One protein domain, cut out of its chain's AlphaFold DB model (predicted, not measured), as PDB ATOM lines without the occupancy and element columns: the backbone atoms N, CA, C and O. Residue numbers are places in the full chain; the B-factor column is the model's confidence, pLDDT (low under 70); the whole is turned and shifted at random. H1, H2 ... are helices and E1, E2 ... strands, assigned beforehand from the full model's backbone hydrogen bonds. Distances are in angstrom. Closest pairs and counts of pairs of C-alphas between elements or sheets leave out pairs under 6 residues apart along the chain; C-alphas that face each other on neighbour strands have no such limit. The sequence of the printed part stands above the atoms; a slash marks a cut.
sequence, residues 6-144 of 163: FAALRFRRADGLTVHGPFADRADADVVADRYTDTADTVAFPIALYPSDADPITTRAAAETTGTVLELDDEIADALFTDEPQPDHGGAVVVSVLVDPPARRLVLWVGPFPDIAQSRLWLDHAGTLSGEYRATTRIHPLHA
ATOM      1  N   PHE A   6      67.397 149.599 106.158       89.19
ATOM      2  CA  PHE A   6      68.848 149.605 106.309       89.19
ATOM      3  C   PHE A   6      69.389 148.179 106.381       89.19
ATOM      4  O   PHE A   6      68.660 147.236 106.675       89.19
ATOM      5  N   ALA A   7      70.673 148.009 106.111       89.69
ATOM      6  CA  ALA A   7      71.393 146.760 106.309       89.69
ATOM      7  C   ALA A   7      72.815 147.059 106.790       89.69
ATOM      8  O   ALA A   7      73.301 148.178 106.642       89.69
ATOM      9  N   ALA A   8      73.475 146.067 107.370       90.19
ATOM     10  CA  ALA A   8      74.884 146.132 107.720       90.19
ATOM     11  C   ALA A   8      75.683 145.345 106.681       90.19
ATOM     12  O   ALA A   8      75.462 144.149 106.478       90.19
ATOM     13  N   LEU A   9      76.598 146.038 106.017       88.25
ATOM     14  CA  LEU A   9      77.572 145.458 105.114       88.25
ATOM     15  C   LEU A   9      78.777 144.995 105.922       88.25
ATOM     16  O   LEU A   9      79.291 145.768 106.726       88.25
ATOM     17  N   ARG A  10      79.268 143.784 105.673       87.38
ATOM     18  CA  ARG A  10      80.542 143.290 106.198       87.38
ATOM     19  C   ARG A  10      81.376 142.771 105.037       87.38
ATOM     20  O   ARG A  10      80.944 141.869 104.327       87.38
ATOM     21  N   PHE A  11      82.583 143.296 104.892       84.81
ATOM     22  CA  PHE A  11      83.601 142.807 103.976       84.81
ATOM     23  C   PHE A  11      84.779 142.256 104.772       84.81
ATOM     24  O   PHE A  11      85.365 142.970 105.585       84.81
ATOM     25  N   ARG A  12      85.151 141.000 104.523       83.88
ATOM     26  CA  ARG A  12      86.373 140.393 105.058       83.88
ATOM     27  C   ARG A  12      87.131 139.745 103.914       83.88
ATOM     28  O   ARG A  12      86.572 138.911 103.215       83.88
ATOM     29  N   ARG A  13      88.422 140.057 103.757       75.31
ATOM     30  CA  ARG A  13      89.218 139.602 102.596       75.31
ATOM     31  C   ARG A  13      89.181 138.078 102.373       75.31
ATOM     32  O   ARG A  13      89.264 137.632 101.238       75.31
ATOM     33  N   ALA A  14      89.065 137.292 103.446       75.56
ATOM     34  CA  ALA A  14      89.004 135.830 103.383       75.56
ATOM     35  C   ALA A  14      87.610 135.264 103.053       75.56
ATOM     36  O   ALA A  14      87.532 134.202 102.446       75.56
ATOM     37  N   ASP A  15      86.543 135.963 103.451       71.56
ATOM     38  CA  ASP A  15      85.165 135.444 103.425       71.56
ATOM     39  C   ASP A  15      84.276 136.195 102.417       71.56
ATOM     40  O   ASP A  15      83.096 135.886 102.272       71.56
ATOM     41  N   GLY A  16      84.825 137.211 101.749       77.19
ATOM     42  CA  GLY A  16      84.096 138.063 100.824       77.19
ATOM     43  C   GLY A  16      83.148 139.021 101.543       77.19
ATOM     44  O   GLY A  16      83.442 139.552 102.623       77.19
ATOM     45  N   LEU A  17      82.019 139.296 100.896       80.38
ATOM     46  CA  LEU A  17      81.038 140.268 101.355       80.38
ATOM     47  C   LEU A  17      79.756 139.590 101.840       80.38
ATOM     48  O   LEU A  17      79.185 138.743 101.162       80.38
ATOM     49  N   THR A  18      79.265 140.022 102.999       85.44
ATOM     50  CA  THR A  18      77.975 139.599 103.555       85.44
ATOM     51  C   THR A  18      77.119 140.812 103.898       85.44
ATOM     52  O   THR A  18      77.634 141.877 104.255       85.44
ATOM     53  N   VAL A  19      75.800 140.654 103.782       88.38
ATOM     54  CA  VAL A  19      74.824 141.706 104.086       88.38
ATOM     55  C   VAL A  19      73.828 141.198 105.120       88.38
ATOM     56  O   VAL A  19      73.199 140.158 104.923       88.38
ATOM     57  N   HIS A  20      73.654 141.947 106.207       89.88
ATOM     58  CA  HIS A  20      72.784 141.586 107.329       89.88
ATOM     59  C   HIS A  20      71.628 142.578 107.455       89.88
ATOM     60  O   HIS A  20      71.854 143.785 107.414       89.88
ATOM     61  N   GLY A  21      70.393 142.098 107.601       90.38
ATOM     62  CA  GLY A  21      69.195 142.942 107.657       90.38
ATOM     63  C   GLY A  21      67.926 142.233 107.155       90.38
ATOM     64  O   GLY A  21      67.890 141.003 107.115       90.38
ATOM     65  N   PRO A  22      66.875 142.980 106.762       90.69
ATOM     66  CA  PRO A  22      66.778 144.439 106.794       90.69
ATOM     67  C   PRO A  22      66.471 144.963 108.209       90.69
ATOM     68  O   PRO A  22      65.797 144.305 108.999       90.69
ATOM     69  N   PHE A  23      66.915 146.180 108.497       89.62
ATOM     70  CA  PHE A  23      66.600 146.948 109.698       89.62
ATOM     71  C   PHE A  23      65.633 148.078 109.367       89.62
ATOM     72  O   PHE A  23      65.677 148.650 108.273       89.62
ATOM     73  N   ALA A  24      64.773 148.415 110.327       87.56
ATOM     74  CA  ALA A  24      63.907 149.586 110.222       87.56
ATOM     75  C   ALA A  24      64.688 150.892 110.438       87.56
ATOM     76  O   ALA A  24      64.372 151.899 109.809       87.56
ATOM     77  N   ASP A  25      65.730 150.855 111.273       86.38
ATOM     78  CA  ASP A  25      66.496 152.025 111.688       86.38
ATOM     79  C   ASP A  25      67.981 151.892 111.337       86.38
ATOM     80  O   ASP A  25      68.585 150.823 111.446       86.38
ATOM     81  N   ARG A  26      68.603 153.020 110.965       86.19
ATOM     82  CA  ARG A  26      70.044 153.076 110.681       86.19
ATOM     83  C   ARG A  26      70.886 152.702 111.905       86.19
ATOM     84  O   ARG A  26      71.891 152.025 111.749       86.19
ATOM     85  N   ALA A  27      70.444 153.097 113.099       87.06
ATOM     86  CA  ALA A  27      71.161 152.834 114.344       87.06
ATOM     87  C   ALA A  27      71.333 151.329 114.622       87.06
ATOM     88  O   ALA A  27      72.369 150.916 115.132       87.06
ATOM     89  N   ASP A  28      70.356 150.499 114.244       88.19
ATOM     90  CA  ASP A  28      70.477 149.046 114.385       88.19
ATOM     91  C   ASP A  28      71.511 148.478 113.406       88.19
ATOM     92  O   ASP A  28      72.318 147.627 113.779       88.19
ATOM     93  N   ALA A  29      71.531 148.987 112.169       86.62
ATOM     94  CA  ALA A  29      72.551 148.629 111.188       86.62
ATOM     95  C   ALA A  29      73.959 149.054 111.643       86.62
ATOM     96  O   ALA A  29      74.901 148.283 111.477       86.62
ATOM     97  N   ASP A  30      74.090 150.238 112.252       87.88
ATOM     98  CA  ASP A  30      75.344 150.741 112.828       87.88
ATOM     99  C   ASP A  30      75.862 149.813 113.934       87.88
ATOM    100  O   ASP A  30      76.993 149.341 113.867       87.88
ATOM    101  N   VAL A  31      75.010 149.460 114.906       88.69
ATOM    102  CA  VAL A  31      75.373 148.544 116.005       88.69
ATOM    103  C   VAL A  31      75.864 147.194 115.482       88.69
ATOM    104  O   VAL A  31      76.713 146.550 116.098       88.69
ATOM    105  N   VAL A  32      75.301 146.726 114.373       87.25
ATOM    106  CA  VAL A  32      75.663 145.440 113.772       87.25
ATOM    107  C   VAL A  32      76.956 145.554 112.979       87.25
ATOM    108  O   VAL A  32      77.794 144.663 113.092       87.25
ATOM    109  N   ALA A  33      77.145 146.643 112.234       86.69
ATOM    110  CA  ALA A  33      78.401 146.931 111.555       86.69
ATOM    111  C   ALA A  33      79.563 147.013 112.561       86.69
ATOM    112  O   ALA A  33      80.555 146.309 112.381       86.69
ATOM    113  N   ASP A  34      79.387 147.745 113.666       87.69
ATOM    114  CA  ASP A  34      80.402 147.903 114.717       87.69
ATOM    115  C   ASP A  34      80.871 146.557 115.290       87.69
ATOM    116  O   ASP A  34      82.065 146.352 115.499       87.69
ATOM    117  N   ARG A  35      79.958 145.590 115.479       85.75
ATOM    118  CA  ARG A  35      80.308 144.238 115.965       85.75
ATOM    119  C   ARG A  35      81.226 143.467 115.017       85.75
ATOM    120  O   ARG A  35      81.903 142.539 115.451       85.75
ATOM    121  N   TYR A  36      81.216 143.786 113.725       82.50
ATOM    122  CA  TYR A  36      82.051 143.108 112.732       82.50
ATOM    123  C   TYR A  36      83.412 143.781 112.535       82.50
ATOM    124  O   TYR A  36      84.341 143.134 112.046       82.50
ATOM    125  N   THR A  37      83.566 145.041 112.948       78.12
ATOM    126  CA  THR A  37      84.816 145.811 112.827       78.12
ATOM    127  C   THR A  37      85.900 145.375 113.828       78.12
ATOM    128  O   THR A  37      87.045 145.800 113.723       78.12
ATOM    129  N   ASP A  38      85.596 144.457 114.751       67.25
ATOM    130  CA  ASP A  38      86.511 143.983 115.806       67.25
ATOM    131  C   ASP A  38      87.729 143.163 115.306       67.25
ATOM    132  O   ASP A  38      88.542 142.691 116.104       67.25
ATOM    133  N   THR A  39      87.901 142.983 113.991       65.38
ATOM    134  CA  THR A  39      89.027 142.235 113.403       65.38
ATOM    135  C   THR A  39      89.769 143.074 112.365       65.38
ATOM    136  O   THR A  39      89.149 143.721 111.530       65.38
ATOM    137  N   ALA A  40      91.109 143.036 112.384       69.38
ATOM    138  CA  ALA A  40      91.968 143.891 111.551       69.38
ATOM    139  C   ALA A  40      91.773 143.729 110.027       69.38
ATOM    140  O   ALA A  40      92.182 144.602 109.269       69.38
ATOM    141  N   ASP A  41      91.142 142.634 109.591       78.25
ATOM    142  CA  ASP A  41      90.895 142.302 108.183       78.25
ATOM    143  C   ASP A  41      89.416 142.437 107.775       78.25
ATOM    144  O   ASP A  41      89.030 141.957 106.703       78.25
ATOM    145  N   THR A  42      88.579 143.036 108.631       80.88
ATOM    146  CA  THR A  42      87.149 143.230 108.367       80.88
ATOM    147  C   THR A  42      86.799 144.709 108.352       80.88
ATOM    148  O   THR A  42      87.138 145.461 109.263       80.88
ATOM    149  N   VAL A  43      86.056 145.109 107.327       83.94
ATOM    150  CA  VAL A  43      85.456 146.434 107.213       83.94
ATOM    151  C   VAL A  43      83.942 146.262 107.207       83.94
ATOM    152  O   VAL A  43      83.422 145.369 106.539       83.94
ATOM    153  N   ALA A  44      83.221 147.091 107.955       86.88
ATOM    154  CA  ALA A  44      81.771 147.012 108.023       86.88
ATOM    155  C   ALA A  44      81.138 148.402 108.062       86.88
ATOM    156  O   ALA A  44      81.687 149.316 108.674       86.88
ATOM    157  N   PHE A  45      79.992 148.554 107.397       85.75
ATOM    158  CA  PHE A  45      79.293 149.833 107.287       85.75
ATOM    159  C   PHE A  45      77.771 149.653 107.267       85.75
ATOM    160  O   PHE A  45      77.276 148.698 106.661       85.75
ATOM    161  N   PRO A  46      77.002 150.598 107.834       87.12
ATOM    162  CA  PRO A  46      75.578 150.700 107.546       87.12
ATOM    163  C   PRO A  46      75.356 151.063 106.066       87.12
ATOM    164  O   PRO A  46      76.007 151.950 105.508       87.12
ATOM    165  N   ILE A  47      74.367 150.446 105.435       86.44
ATOM    166  CA  ILE A  47      73.904 150.797 104.093       86.44
ATOM    167  C   ILE A  47      72.401 151.049 104.111       86.44
ATOM    168  O   ILE A  47      71.648 150.412 104.849       86.44
ATOM    169  N   ALA A  48      71.955 152.006 103.302       86.62
ATOM    170  CA  ALA A  48      70.539 152.222 103.046       86.62
ATOM    171  C   ALA A  48      70.085 151.339 101.881       86.62
ATOM    172  O   ALA A  48      70.782 151.245 100.871       86.62
ATOM    173  N   LEU A  49      68.909 150.734 102.014       86.69
ATOM    174  CA  LEU A  49      68.267 149.948 100.971       86.69
ATOM    175  C   LEU A  49      67.208 150.798 100.271       86.69
ATOM    176  O   LEU A  49      66.245 151.265 100.888       86.69
ATOM    177  N   TYR A  50      67.394 150.995  98.970       84.38
ATOM    178  CA  TYR A  50      66.358 151.538  98.104       84.38
ATOM    179  C   TYR A  50      65.290 150.471  97.877       84.38
ATOM    180  O   TYR A  50      65.638 149.318  97.612       84.38
ATOM    181  N   PRO A  51      63.999 150.828  97.964       82.56
ATOM    182  CA  PRO A  51      62.944 149.839  97.875       82.56
ATOM    183  C   PRO A  51      62.907 149.219  96.471       82.56
ATOM    184  O   PRO A  51      63.299 149.840  95.486       82.56
ATOM    185  N   SER A  52      62.447 147.974  96.371       78.31
ATOM    186  CA  SER A  52      62.437 147.206  95.116       78.31
ATOM    187  C   SER A  52      61.473 147.748  94.053       78.31
ATOM    188  O   SER A  52      61.590 147.385  92.884       78.31
ATOM    189  N   ASP A  53      60.549 148.630  94.440       74.94
ATOM    190  CA  ASP A  53      59.677 149.399  93.546       74.94
ATOM    191  C   ASP A  53      60.281 150.751  93.129       74.94
ATOM    192  O   ASP A  53      59.656 151.487  92.361       74.94
ATOM    193  N   ALA A  54      61.484 151.092  93.608       69.75
ATOM    194  CA  ALA A  54      62.192 152.282  93.166       69.75
ATOM    195  C   ALA A  54      62.499 152.183  91.671       69.75
ATOM    196  O   ALA A  54      63.026 151.180  91.175       69.75
ATOM    197  N   ASP A  55      62.185 153.261  90.957       67.25
ATOM    198  CA  ASP A  55      62.445 153.347  89.532       67.25
ATOM    199  C   ASP A  55      63.970 153.278  89.273       67.25
ATOM    200  O   ASP A  55      64.744 153.998  89.925       67.25
ATOM    201  N   PRO A  56      64.437 152.433  88.334       61.09
ATOM    202  CA  PRO A  56      65.863 152.278  88.048       61.09
ATOM    203  C   PRO A  56      66.561 153.577  87.609       61.09
ATOM    204  O   PRO A  56      67.741 153.768  87.913       61.09
ATOM    205  N   ILE A  57      65.849 154.498  86.944       61.69
ATOM    206  CA  ILE A  57      66.372 155.804  86.507       61.69
ATOM    207  C   ILE A  57      66.515 156.743  87.709       61.69
ATOM    208  O   ILE A  57      67.531 157.425  87.832       61.69
ATOM    209  N   THR A  58      65.558 156.753  88.638       63.88
ATOM    210  CA  THR A  58      65.658 157.534  89.885       63.88
ATOM    211  C   THR A  58      66.730 156.996  90.825       63.88
ATOM    212  O   THR A  58      67.441 157.784  91.441       63.88
ATOM    213  N   THR A  59      66.912 155.675  90.879       62.53
ATOM    214  CA  THR A  59      68.000 155.023  91.621       62.53
ATOM    215  C   THR A  59      69.357 155.433  91.041       62.53
ATOM    216  O   THR A  59      70.269 155.810  91.775       62.53
ATOM    217  N   ARG A  60      69.461 155.501  89.709       60.00
ATOM    218  CA  ARG A  60      70.630 156.034  88.995       60.00
ATOM    219  C   ARG A  60      70.863 157.533  89.225       60.00
ATOM    220  O   ARG A  60      71.984 157.925  89.526       60.00
ATOM    221  N   ALA A  61      69.830 158.370  89.145       61.09
ATOM    222  CA  ALA A  61      69.946 159.802  89.436       61.09
ATOM    223  C   ALA A  61      70.314 160.052  90.912       61.09
ATOM    224  O   ALA A  61      71.054 160.985  91.231       61.09
ATOM    225  N   ALA A  62      69.852 159.194  91.828       61.03
ATOM    226  CA  ALA A  62      70.252 159.230  93.229       61.03
ATOM    227  C   ALA A  62      71.743 158.904  93.409       61.03
ATOM    228  O   ALA A  62      72.393 159.592  94.205       61.03
ATOM    229  N   ALA A  63      72.289 157.953  92.633       58.97
ATOM    230  CA  ALA A  63      73.734 157.705  92.553       58.97
ATOM    231  C   ALA A  63      74.520 158.971  92.187       58.97
ATOM    232  O   ALA A  63      75.558 159.250  92.781       58.97
ATOM    233  N   GLU A  64      74.012 159.751  91.232       54.28
ATOM    234  CA  GLU A  64      74.681 160.958  90.733       54.28
ATOM    235  C   GLU A  64      74.561 162.158  91.687       54.28
ATOM    236  O   GLU A  64      75.450 163.009  91.713       54.28
ATOM    237  N   THR A  65      73.477 162.247  92.471       51.53
ATOM    238  CA  THR A  65      73.076 163.522  93.099       51.53
ATOM    239  C   THR A  65      73.122 163.531  94.630       51.53
ATOM    240  O   THR A  65      73.290 164.597  95.220       51.53
ATOM    241  N   THR A  66      72.926 162.395  95.313       46.44
ATOM    242  CA  THR A  66      72.407 162.444  96.701       46.44
ATOM    243  C   THR A  66      73.378 162.109  97.831       46.44
ATOM    244  O   THR A  66      73.031 162.364  98.979       46.44
ATOM    245  N   GLY A  67      74.562 161.538  97.582       46.84
ATOM    246  CA  GLY A  67      75.472 161.160  98.682       46.84
ATOM    247  C   GLY A  67      74.907 160.092  99.639       46.84
ATOM    248  O   GLY A  67      75.476 159.851 100.697       46.84
ATOM    249  N   THR A  68      73.818 159.415  99.256       54.12
ATOM    250  CA  THR A  68      73.285 158.210  99.931       54.12
ATOM    251  C   THR A  68      73.912 156.946  99.326       54.12
ATOM    252  O   THR A  68      73.288 155.895  99.200       54.12
ATOM    253  N   VAL A  69      75.146 157.094  98.860       59.56
ATOM    254  CA  VAL A  69      75.904 156.125  98.083       59.56
ATOM    255  C   VAL A  69      77.139 155.803  98.893       59.56
ATOM    256  O   VAL A  69      77.779 156.718  99.415       59.56
ATOM    257  N   LEU A  70      77.461 154.522  99.017       70.94
ATOM    258  CA  LEU A  70      78.709 154.133  99.646       70.94
ATOM    259  C   LEU A  70      79.808 154.253  98.588       70.94
ATOM    260  O   LEU A  70      79.802 153.519  97.597       70.94
ATOM    261  N   GLU A  71      80.703 155.222  98.767       73.38
ATOM    262  CA  GLU A  71      81.964 155.261  98.029       73.38
ATOM    263  C   GLU A  71      82.868 154.184  98.621       73.38
ATOM    264  O   GLU A  71      83.118 154.170  99.827       73.38
ATOM    265  N   LEU A  72      83.284 153.243  97.780       71.56
ATOM    266  CA  LEU A  72      84.142 152.144  98.189       71.56
ATOM    267  C   LEU A  72      85.569 152.380  97.724       71.56
ATOM    268  O   LEU A  72      85.789 152.824  96.595       71.56
ATOM    269  N   ASP A  73      86.523 151.994  98.567       74.62
ATOM    270  CA  ASP A  73      87.911 151.834  98.152       74.62
ATOM    271  C   ASP A  73      88.009 150.867  96.966       74.62
ATOM    272  O   ASP A  73      87.263 149.884  96.878       74.62
ATOM    273  N   ASP A  74      88.967 151.125  96.072       75.50
ATOM    274  CA  ASP A  74      89.173 150.339  94.852       75.50
ATOM    275  C   ASP A  74      89.284 148.838  95.143       75.50
ATOM    276  O   ASP A  74      88.667 148.033  94.453       75.50
ATOM    277  N   GLU A  75      89.997 148.465  96.210       73.69
ATOM    278  CA  GLU A  75      90.160 147.070  96.624       73.69
ATOM    279  C   GLU A  75      88.821 146.403  96.980       73.69
ATOM    280  O   GLU A  75      88.548 145.283  96.550       73.69
ATOM    281  N   ILE A  76      87.970 147.093  97.747       73.31
ATOM    282  CA  ILE A  76      86.682 146.554  98.205       73.31
ATOM    283  C   ILE A  76      85.720 146.453  97.024       73.31
ATOM    284  O   ILE A  76      85.001 145.463  96.889       73.31
ATOM    285  N   ALA A  77      85.726 147.454  96.145       75.44
ATOM    286  CA  ALA A  77      84.932 147.425  94.932       75.44
ATOM    287  C   ALA A  77      85.404 146.325  93.963       75.44
ATOM    288  O   ALA A  77      84.573 145.595  93.437       75.44
ATOM    289  N   ASP A  78      86.709 146.147  93.748       76.50
ATOM    290  CA  ASP A  78      87.212 145.049  92.912       76.50
ATOM    291  C   ASP A  78      86.809 143.692  93.494       76.50
ATOM    292  O   ASP A  78      86.290 142.843  92.767       76.50
ATOM    293  N   ALA A  79      86.953 143.499  94.807       71.25
ATOM    294  CA  ALA A  79      86.547 142.262  95.467       71.25
ATOM    295  C   ALA A  79      85.035 141.997  95.336       71.25
ATOM    296  O   ALA A  79      84.632 140.894  94.978       71.25
ATOM    297  N   LEU A  80      84.200 143.022  95.527       71.06
ATOM    298  CA  LEU A  80      82.741 142.946  95.385       71.06
ATOM    299  C   LEU A  80      82.261 142.483  94.010       71.06
ATOM    300  O   LEU A  80      81.215 141.838  93.898       71.06
ATOM    301  N   PHE A  81      82.997 142.857  92.964       70.19
ATOM    302  CA  PHE A  81      82.621 142.605  91.576       70.19
ATOM    303  C   PHE A  81      83.520 141.566  90.877       70.19
ATOM    304  O   PHE A  81      83.322 141.313  89.688       70.19
ATOM    305  N   THR A  82      84.423 140.891  91.604       70.88
ATOM    306  CA  THR A  82      85.219 139.737  91.125       70.88
ATOM    307  C   THR A  82      84.376 138.466  91.114       70.88
ATOM    308  O   THR A  82      83.671 138.215  92.083       70.88
ATOM    309  N   ASP A  83      84.329 137.710  90.007       55.94
ATOM    310  CA  ASP A  83      83.423 136.554  89.794       55.94
ATOM    311  C   ASP A  83      83.327 135.626  91.020       55.94
ATOM    312  O   ASP A  83      84.266 134.901  91.342       55.94
ATOM    313  N   GLU A  84      82.171 135.647  91.691       58.69
ATOM    314  CA  GLU A  84      81.839 134.754  92.802       58.69
ATOM    315  C   GLU A  84      80.566 133.963  92.473       58.69
ATOM    316  O   GLU A  84      79.718 134.433  91.703       58.69
ATOM    317  N   PRO A  85      80.418 132.746  93.029       54.50
ATOM    318  CA  PRO A  85      79.239 131.923  92.813       54.50
ATOM    319  C   PRO A  85      77.973 132.622  93.321       54.50
ATOM    320  O   PRO A  85      77.937 133.231  94.385       54.50
ATOM    321  N   GLN A  86      76.913 132.521  92.523       58.25
ATOM    322  CA  GLN A  86      75.623 133.133  92.809       58.25
ATOM    323  C   GLN A  86      74.987 132.513  94.067       58.25
ATOM    324  O   GLN A  86      75.092 131.297  94.238       58.25
ATOM    325  N   PRO A  87      74.301 133.300  94.921       61.81
ATOM    326  CA  PRO A  87      73.684 132.775  96.135       61.81
ATOM    327  C   PRO A  87      72.656 131.670  95.863       61.81
ATOM    328  O   PRO A  87      71.994 131.646  94.821       61.81
ATOM    329  N   ASP A  88      72.498 130.772  96.837       60.03
ATOM    330  CA  ASP A  88      71.499 129.705  96.807       60.03
ATOM    331  C   ASP A  88      70.060 130.246  96.868       60.03
ATOM    332  O   ASP A  88      69.767 131.305  97.422       60.03
ATOM    333  N   HIS A  89      69.126 129.488  96.290       57.03
ATOM    334  CA  HIS A  89      67.799 129.948  95.855       57.03
ATOM    335  C   HIS A  89      66.765 130.191  96.984       57.03
ATOM    336  O   HIS A  89      65.574 130.303  96.699       57.03
ATOM    337  N   GLY A  90      67.173 130.233  98.257       63.16
ATOM    338  CA  GLY A  90      66.267 130.062  99.404       63.16
ATOM    339  C   GLY A  90      65.966 131.286 100.277       63.16
ATOM    340  O   GLY A  90      65.282 131.117 101.284       63.16
ATOM    341  N   GLY A  91      66.466 132.484  99.961       80.31
ATOM    342  CA  GLY A  91      66.394 133.623 100.887       80.31
ATOM    343  C   GLY A  91      66.171 134.984 100.236       80.31
ATOM    344  O   GLY A  91      66.293 135.138  99.021       80.31
ATOM    345  N   ALA A  92      65.864 135.970 101.085       86.94
ATOM    346  CA  ALA A  92      65.808 137.368 100.686       86.94
ATOM    347  C   ALA A  92      67.177 137.822 100.169       86.94
ATOM    348  O   ALA A  92      68.216 137.364 100.647       86.94
ATOM    349  N   VAL A  93      67.179 138.732  99.200       89.12
ATOM    350  CA  VAL A  93      68.408 139.226  98.569       89.12
ATOM    351  C   VAL A  93      68.395 140.740  98.429       89.12
ATOM    352  O   VAL A  93      67.338 141.372  98.388       89.12
ATOM    353  N   VAL A  94      69.580 141.323  98.311       88.56
ATOM    354  CA  VAL A  94      69.777 142.718  97.904       88.56
ATOM    355  C   VAL A  94      70.652 142.767  96.660       88.56
ATOM    356  O   VAL A  94      71.476 141.888  96.426       88.56
ATOM    357  N   VAL A  95      70.477 143.801  95.850       87.12
ATOM    358  CA  VAL A  95      71.274 144.031  94.649       87.12
ATOM    359  C   VAL A  95      72.210 145.198  94.909       87.12
ATOM    360  O   VAL A  95      71.740 146.294  95.205       87.12
ATOM    361  N   SER A  96      73.517 144.984  94.767       85.31
ATOM    362  CA  SER A  96      74.466 146.092  94.690       85.31
ATOM    363  C   SER A  96      74.638 146.523  93.238       85.31
ATOM    364  O   SER A  96      74.869 145.683  92.364       85.31
ATOM    365  N   VAL A  97      74.572 147.824  92.985       80.94
ATOM    366  CA  VAL A  97      74.764 148.430  91.665       80.94
ATOM    367  C   VAL A  97      75.973 149.351  91.744       80.94
ATOM    368  O   VAL A  97      75.899 150.405  92.374       80.94
ATOM    369  N   LEU A  98      77.078 148.948  91.119       78.12
ATOM    370  CA  LEU A  98      78.238 149.808  90.909       78.12
ATOM    371  C   LEU A  98      78.023 150.625  89.646       78.12
ATOM    372  O   LEU A  98      77.903 150.069  88.553       78.12
ATOM    373  N   VAL A  99      77.983 151.941  89.812       73.31
ATOM    374  CA  VAL A  99      77.923 152.897  88.708       73.31
ATOM    375  C   VAL A  99      79.345 153.364  88.412       73.31
ATOM    376  O   VAL A  99      80.043 153.791  89.329       73.31
ATOM    377  N   ASP A 100      79.762 153.294  87.146       66.12
ATOM    378  CA  ASP A 100      81.113 153.663  86.705       66.12
ATOM    379  C   ASP A 100      81.115 154.990  85.911       66.12
ATOM    380  O   ASP A 100      80.960 154.991  84.684       66.12
ATOM    381  N   PRO A 101      81.242 156.157  86.573       58.25
ATOM    382  CA  PRO A 101      81.858 157.343  85.991       58.25
ATOM    383  C   PRO A 101      83.382 157.297  86.233       58.25
ATOM    384  O   PRO A 101      83.813 156.793  87.269       58.25
ATOM    385  N   PRO A 102      84.222 157.908  85.372       52.84
ATOM    386  CA  PRO A 102      85.659 157.597  85.261       52.84
ATOM    387  C   PRO A 102      86.551 157.921  86.484       52.84
ATOM    388  O   PRO A 102      87.771 157.878  86.358       52.84
ATOM    389  N   ALA A 103      85.994 158.280  87.645       53.62
ATOM    390  CA  ALA A 103      86.753 158.674  88.831       53.62
ATOM    391  C   ALA A 103      86.198 158.199  90.190       53.62
ATOM    392  O   ALA A 103      86.862 158.465  91.189       53.62
ATOM    393  N   ARG A 104      85.006 157.577  90.291       61.66
ATOM    394  CA  ARG A 104      84.417 157.213  91.603       61.66
ATOM    395  C   ARG A 104      83.636 155.902  91.557       61.66
ATOM    396  O   ARG A 104      82.704 155.778  90.769       61.66
ATOM    397  N   ARG A 105      83.964 154.963  92.452       71.81
ATOM    398  CA  ARG A 105      83.288 153.662  92.585       71.81
ATOM    399  C   ARG A 105      82.104 153.760  93.540       71.81
ATOM    400  O   ARG A 105      82.202 153.516  94.741       71.81
ATOM    401  N   LEU A 106      80.982 154.182  92.977       73.00
ATOM    402  CA  LEU A 106      79.751 154.483  93.693       73.00
ATOM    403  C   LEU A 106      78.824 153.263  93.713       73.00
ATOM    404  O   LEU A 106      78.375 152.822  92.652       73.00
ATOM    405  N   VAL A 107      78.525 152.730  94.906       78.00
ATOM    406  CA  VAL A 107      77.660 151.547  95.069       78.00
ATOM    407  C   VAL A 107      76.322 151.891  95.721       78.00
ATOM    408  O   VAL A 107      76.253 152.413  96.837       78.00
ATOM    409  N   LEU A 108      75.247 151.546  95.013       82.38
ATOM    410  CA  LEU A 108      73.863 151.597  95.484       82.38
ATOM    411  C   LEU A 108      73.388 150.210  95.907       82.38
ATOM    412  O   LEU A 108      73.810 149.214  95.323       82.38
ATOM    413  N   TRP A 109      72.447 150.155  96.847       85.56
ATOM    414  CA  TRP A 109      71.866 148.908  97.342       85.56
ATOM    415  C   TRP A 109      70.348 148.931  97.193       85.56
ATOM    416  O   TRP A 109      69.684 149.822  97.720       85.56
ATOM    417  N   VAL A 110      69.799 147.960  96.465       87.44
ATOM    418  CA  VAL A 110      68.365 147.858  96.158       87.44
ATOM    419  C   VAL A 110      67.801 146.578  96.756       87.44
ATOM    420  O   VAL A 110      68.413 145.514  96.656       87.44
ATOM    421  N   GLY A 111      66.628 146.664  97.368       88.56
ATOM    422  CA  GLY A 111      65.950 145.548  98.006       88.56
ATOM    423  C   GLY A 111      65.341 145.957  99.348       88.56
ATOM    424  O   GLY A 111      65.160 147.145  99.611       88.56
ATOM    425  N   PRO A 112      65.011 144.987 100.208       90.19
ATOM    426  CA  PRO A 112      65.116 143.549  99.998       90.19
ATOM    427  C   PRO A 112      64.168 143.058  98.896       90.19
ATOM    428  O   PRO A 112      63.016 143.485  98.795       90.19
ATOM    429  N   PHE A 113      64.651 142.128  98.081       89.44
ATOM    430  CA  PHE A 113      63.817 141.287  97.229       89.44
ATOM    431  C   PHE A 113      63.502 139.989  97.977       89.44
ATOM    432  O   PHE A 113      64.358 139.499  98.718       89.44
ATOM    433  N   PRO A 114      62.307 139.407  97.792       87.69
ATOM    434  CA  PRO A 114      61.941 138.166  98.471       87.69
ATOM    435  C   PRO A 114      62.784 136.971  98.007       87.69
ATOM    436  O   PRO A 114      62.994 136.050  98.788       87.69
ATOM    437  N   ASP A 115      63.265 136.992  96.759       87.81
ATOM    438  CA  ASP A 115      64.066 135.930  96.159       87.81
ATOM    439  C   ASP A 115      64.914 136.437  94.975       87.81
ATOM    440  O   ASP A 115      64.780 137.572  94.493       87.81
ATOM    441  N   ILE A 116      65.789 135.555  94.478       88.25
ATOM    442  CA  ILE A 116      66.662 135.813  93.327       88.25
ATOM    443  C   ILE A 116      65.854 136.093  92.054       88.25
ATOM    444  O   ILE A 116      66.259 136.942  91.258       88.25
ATOM    445  N   ALA A 117      64.719 135.426  91.840       89.06
ATOM    446  CA  ALA A 117      63.939 135.586  90.615       89.06
ATOM    447  C   ALA A 117      63.365 137.007  90.497       89.06
ATOM    448  O   ALA A 117      63.490 137.625  89.439       89.06
ATOM    449  N   GLN A 118      62.828 137.561  91.585       87.69
ATOM    450  CA  GLN A 118      62.344 138.943  91.627       87.69
ATOM    451  C   GLN A 118      63.476 139.955  91.415       87.69
ATOM    452  O   GLN A 118      63.308 140.910  90.658       87.69
ATOM    453  N   SER A 119      64.651 139.724  92.012       87.56
ATOM    454  CA  SER A 119      65.809 140.602  91.790       87.56
ATOM    455  C   SER A 119      66.289 140.592  90.331       87.56
ATOM    456  O   SER A 119      66.652 141.635  89.791       87.56
ATOM    457  N   ARG A 120      66.224 139.438  89.650       86.94
ATOM    458  CA  ARG A 120      66.570 139.315  88.226       86.94
ATOM    459  C   ARG A 120      65.563 140.017  87.322       86.94
ATOM    460  O   ARG A 120      65.981 140.712  86.409       86.94
ATOM    461  N   LEU A 121      64.265 139.906  87.611       87.00
ATOM    462  CA  LEU A 121      63.237 140.654  86.877       87.00
ATOM    463  C   LEU A 121      63.456 142.168  86.983       87.00
ATOM    464  O   LEU A 121      63.314 142.888  85.994       87.00
ATOM    465  N   TRP A 122      63.843 142.648  88.169       86.25
ATOM    466  CA  TRP A 122      64.209 144.049  88.360       86.25
ATOM    467  C   TRP A 122      65.457 144.429  87.552       86.25
ATOM    468  O   TRP A 122      65.455 145.462  86.886       86.25
ATOM    469  N   LEU A 123      66.494 143.583  87.550       81.94
ATOM    470  CA  LEU A 123      67.717 143.801  86.768       81.94
ATOM    471  C   LEU A 123      67.461 143.835  85.258       81.94
ATOM    472  O   LEU A 123      67.994 144.714  84.582       81.94
ATOM    473  N   ASP A 124      66.629 142.931  84.739       82.81
ATOM    474  CA  ASP A 124      66.237 142.915  83.328       82.81
ATOM    475  C   ASP A 124      65.547 144.235  82.956       82.81
ATOM    476  O   ASP A 124      65.890 144.871  81.957       82.81
ATOM    477  N   HIS A 125      64.631 144.710  83.808       77.19
ATOM    478  CA  HIS A 125      63.965 145.996  83.608       77.19
ATOM    479  C   HIS A 125      64.948 147.177  83.679       77.19
ATOM    480  O   HIS A 125      64.963 148.023  82.783       77.19
ATOM    481  N   ALA A 126      65.828 147.208  84.681       73.19
ATOM    482  CA  ALA A 126      66.841 148.250  84.841       73.19
ATOM    483  C   ALA A 126      67.822 148.305  83.656       73.19
ATOM    484  O   ALA A 126      68.153 149.389  83.174       73.19
ATOM    485  N   GLY A 127      68.245 147.143  83.148       68.38
ATOM    486  CA  GLY A 127      69.137 147.013  81.996       68.38
ATOM    487  C   GLY A 127      68.524 147.544  80.699       68.38
ATOM    488  O   GLY A 127      69.219 148.176  79.906       68.38
ATOM    489  N   THR A 128      67.211 147.373  80.497       63.81
ATOM    490  CA  THR A 128      66.530 147.968  79.329       63.81
ATOM    491  C   THR A 128      66.500 149.499  79.349       63.81
ATOM    492  O   THR A 128      66.421 150.118  78.290       63.81
ATOM    493  N   LEU A 129      66.595 150.116  80.530       58.31
ATOM    494  CA  LEU A 129      66.520 151.568  80.718       58.31
ATOM    495  C   LEU A 129      67.902 152.242  80.766       58.31
ATOM    496  O   LEU A 129      67.994 153.463  80.651       58.31
ATOM    497  N   SER A 130      68.983 151.477  80.956       56.81
ATOM    498  CA  SER A 130      70.295 152.027  81.311       56.81
ATOM    499  C   SER A 130      71.145 152.507  80.130       56.81
ATOM    500  O   SER A 130      71.983 153.378  80.362       56.81
ATOM    501  N   GLY A 131      70.894 152.032  78.902       57.62
ATOM    502  CA  GLY A 131      71.321 152.584  77.597       57.62
ATOM    503  C   GLY A 131      72.796 152.992  77.409       57.62
ATOM    504  O   GLY A 131      73.501 152.416  76.587       57.62
ATOM    505  N   GLU A 132      73.251 154.016  78.130       56.78
ATOM    506  CA  GLU A 132      74.525 154.725  77.952       56.78
ATOM    507  C   GLU A 132      75.543 154.517  79.092       56.78
ATOM    508  O   GLU A 132      76.697 154.911  78.944       56.78
ATOM    509  N   TYR A 133      75.161 153.917  80.228       58.97
ATOM    510  CA  TYR A 133      76.045 153.800  81.399       58.97
ATOM    511  C   TYR A 133      76.520 152.365  81.605       58.97
ATOM    512  O   TYR A 133      75.728 151.422  81.558       58.97
ATOM    513  N   ARG A 134      77.816 152.206  81.899       66.62
ATOM    514  CA  ARG A 134      78.360 150.942  82.398       66.62
ATOM    515  C   ARG A 134      78.023 150.842  83.880       66.62
ATOM    516  O   ARG A 134      78.508 151.627  84.688       66.62
ATOM    517  N   ALA A 135      77.152 149.902  84.213       73.12
ATOM    518  CA  ALA A 135      76.866 149.540  85.588       73.12
ATOM    519  C   ALA A 135      77.118 148.045  85.760       73.12
ATOM    520  O   ALA A 135      76.660 147.244  84.943       73.12
ATOM    521  N   THR A 136      77.833 147.685  86.819       78.25
ATOM    522  CA  THR A 136      78.048 146.287  87.198       78.25
ATOM    523  C   THR A 136      77.127 145.976  88.365       78.25
ATOM    524  O   THR A 136      77.076 146.725  89.341       78.25
ATOM    525  N   THR A 137      76.370 144.887  88.275       81.00
ATOM    526  CA  THR A 137      75.397 144.503  89.302       81.00
ATOM    527  C   THR A 137      75.742 143.157  89.920       81.00
ATOM    528  O   THR A 137      76.300 142.275  89.266       81.00
ATOM    529  N   ARG A 138      75.420 143.006  91.206       83.31
ATOM    530  CA  ARG A 138      75.623 141.780  91.991       83.31
ATOM    531  C   ARG A 138      74.421 141.541  92.888       83.31
ATOM    532  O   ARG A 138      73.862 142.494  93.422       83.31
ATOM    533  N   ILE A 139      74.040 140.277  93.051       87.19
ATOM    534  CA  ILE A 139      72.969 139.849  93.957       87.19
ATOM    535  C   ILE A 139      73.633 139.239  95.188       87.19
ATOM    536  O   ILE A 139      74.402 138.290  95.053       87.19
ATOM    537  N   HIS A 140      73.299 139.759  96.364       86.94
ATOM    538  CA  HIS A 140      73.827 139.316  97.648       86.94
ATOM    539  C   HIS A 140      72.706 138.713  98.489       86.94
ATOM    540  O   HIS A 140      71.626 139.311  98.566       86.94
ATOM    541  N   PRO A 141      72.927 137.558  99.135       88.44
ATOM    542  CA  PRO A 141      71.986 137.059 100.122       88.44
ATOM    543  C   PRO A 141      71.884 138.046 101.291       88.44
ATOM    544  O   PRO A 141      72.879 138.614 101.742       88.44
ATOM    545  N   LEU A 142      70.657 138.270 101.758       88.06
ATOM    546  CA  LEU A 142      70.359 139.119 102.902       88.06
ATOM    547  C   LEU A 142      70.112 138.237 104.124       88.06
ATOM    548  O   LEU A 142      69.081 137.566 104.233       88.06
ATOM    549  N   HIS A 143      71.065 138.242 105.045       86.94
ATOM    550  CA  HIS A 143      71.010 137.435 106.252       86.94
ATOM    551  C   HIS A 143      70.182 138.145 107.326       86.94
ATOM    552  O   HIS A 143      70.534 139.227 107.795       86.94
ATOM    553  N   ALA A 144      69.082 137.524 107.751       81.00
ATOM    554  CA  ALA A 144      68.338 137.999 108.908       81.00
ATOM    555  C   ALA A 144      69.168 137.779 110.184       81.00
ATOM    556  O   ALA A 144      69.700 136.686 110.403       81.00
TER     557      ALA A 144
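Overview. This is residues 6 to 144 of the 163 residues of an uncharacterized protein of Alloactinosynnema sp. L-07 (UniProt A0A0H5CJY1). One six-stranded sheet is curled like part of a barrel and folded back on itself, with the leaf E3, E1, E2 facing the leaf E4, E5 and E6 as the hinge. H1 covers the outside of one leaf and H4 the outside of the other, while H2 is on the face of the sheet opposite to H4 and H3 packs on E2 and E6. The printed part has 139 residues, with four named helices and six named strands in the order E1, E2, H1, E3, H2, H3, E4, E5, H4, E6. The sheet runs E3, E1, E2, E6, E4, E5 and is mixed; the class is mixed, helices and strands. The whole is compact, with a radius of gyration of the C-alphas of 14.2 A and spans of 42 by 35 by 30 A.

Along the chain. In the sheet, E3 is residues 42 to 49, 21.4 A long; E1 is 6 to 12, 19.8 A, beginning at C-alpha 6 (68.848, 149.605, 106.309); E2 is 16 to 23, 21.5 A. E6 is 135 to 143, 24.7 A, ending at C-alpha 143 (71.010, 137.435, 106.252); E4 is 93 to 99, 19.4 A, and E5 is 106 to 113, 21.0 A. H1 is 26 to 36, 15.7 A; H2 is 56 to 65, 14.3 A; H3 is 74 to 81, 10.7 A; H4 is 116 to 130, 20.5 A.

Arrangement. E1 and E2 form an antiparallel hairpin, with N 8 and O 20 2.8 A apart. E3 and E1 are antiparallel, with N 9 and O 45 at 2.8 A. E6 is staggered: residues 135 to 141 pair antiparallel with E4, N 96 and O 138 at 2.9 A, and 142 to 143 pair parallel with E2, N 143 and O 19 at 2.9 A. E4 and E5 form a hairpin, with N 97 and O 108 at 2.8 A. The closest C-alphas of edge strands E3 and E5 are those of Leu 49 and Trp 109, 5.2 A. E2, H1, E3 and E5, H4, E6 are split strand-helix-strand units, two strands running the same way with another between them, each with a right-handed crossover. H1 is over E3 and E1 at a height over the sheet of 7.2 A. H2 touches residues 125 to 130 of H4, closest at the C-alphas of Pro 56 and Ala 126, 5.2 A. Every O i to N i+4 pair is within hydrogen-bond range in H2, H3 and H4, and 6 of 7 in H1.

Size, cuts and confidence. The C-alphas farthest apart, of Asp 38 and Gly 131, are 42.0 A apart. The printed part has no cut, and the link from H3 to E4 is long, 11 residues. Mean pLDDT of the printed part is 76.2; 40 residues are under 70, among them 54 to 69 and 83 to 90.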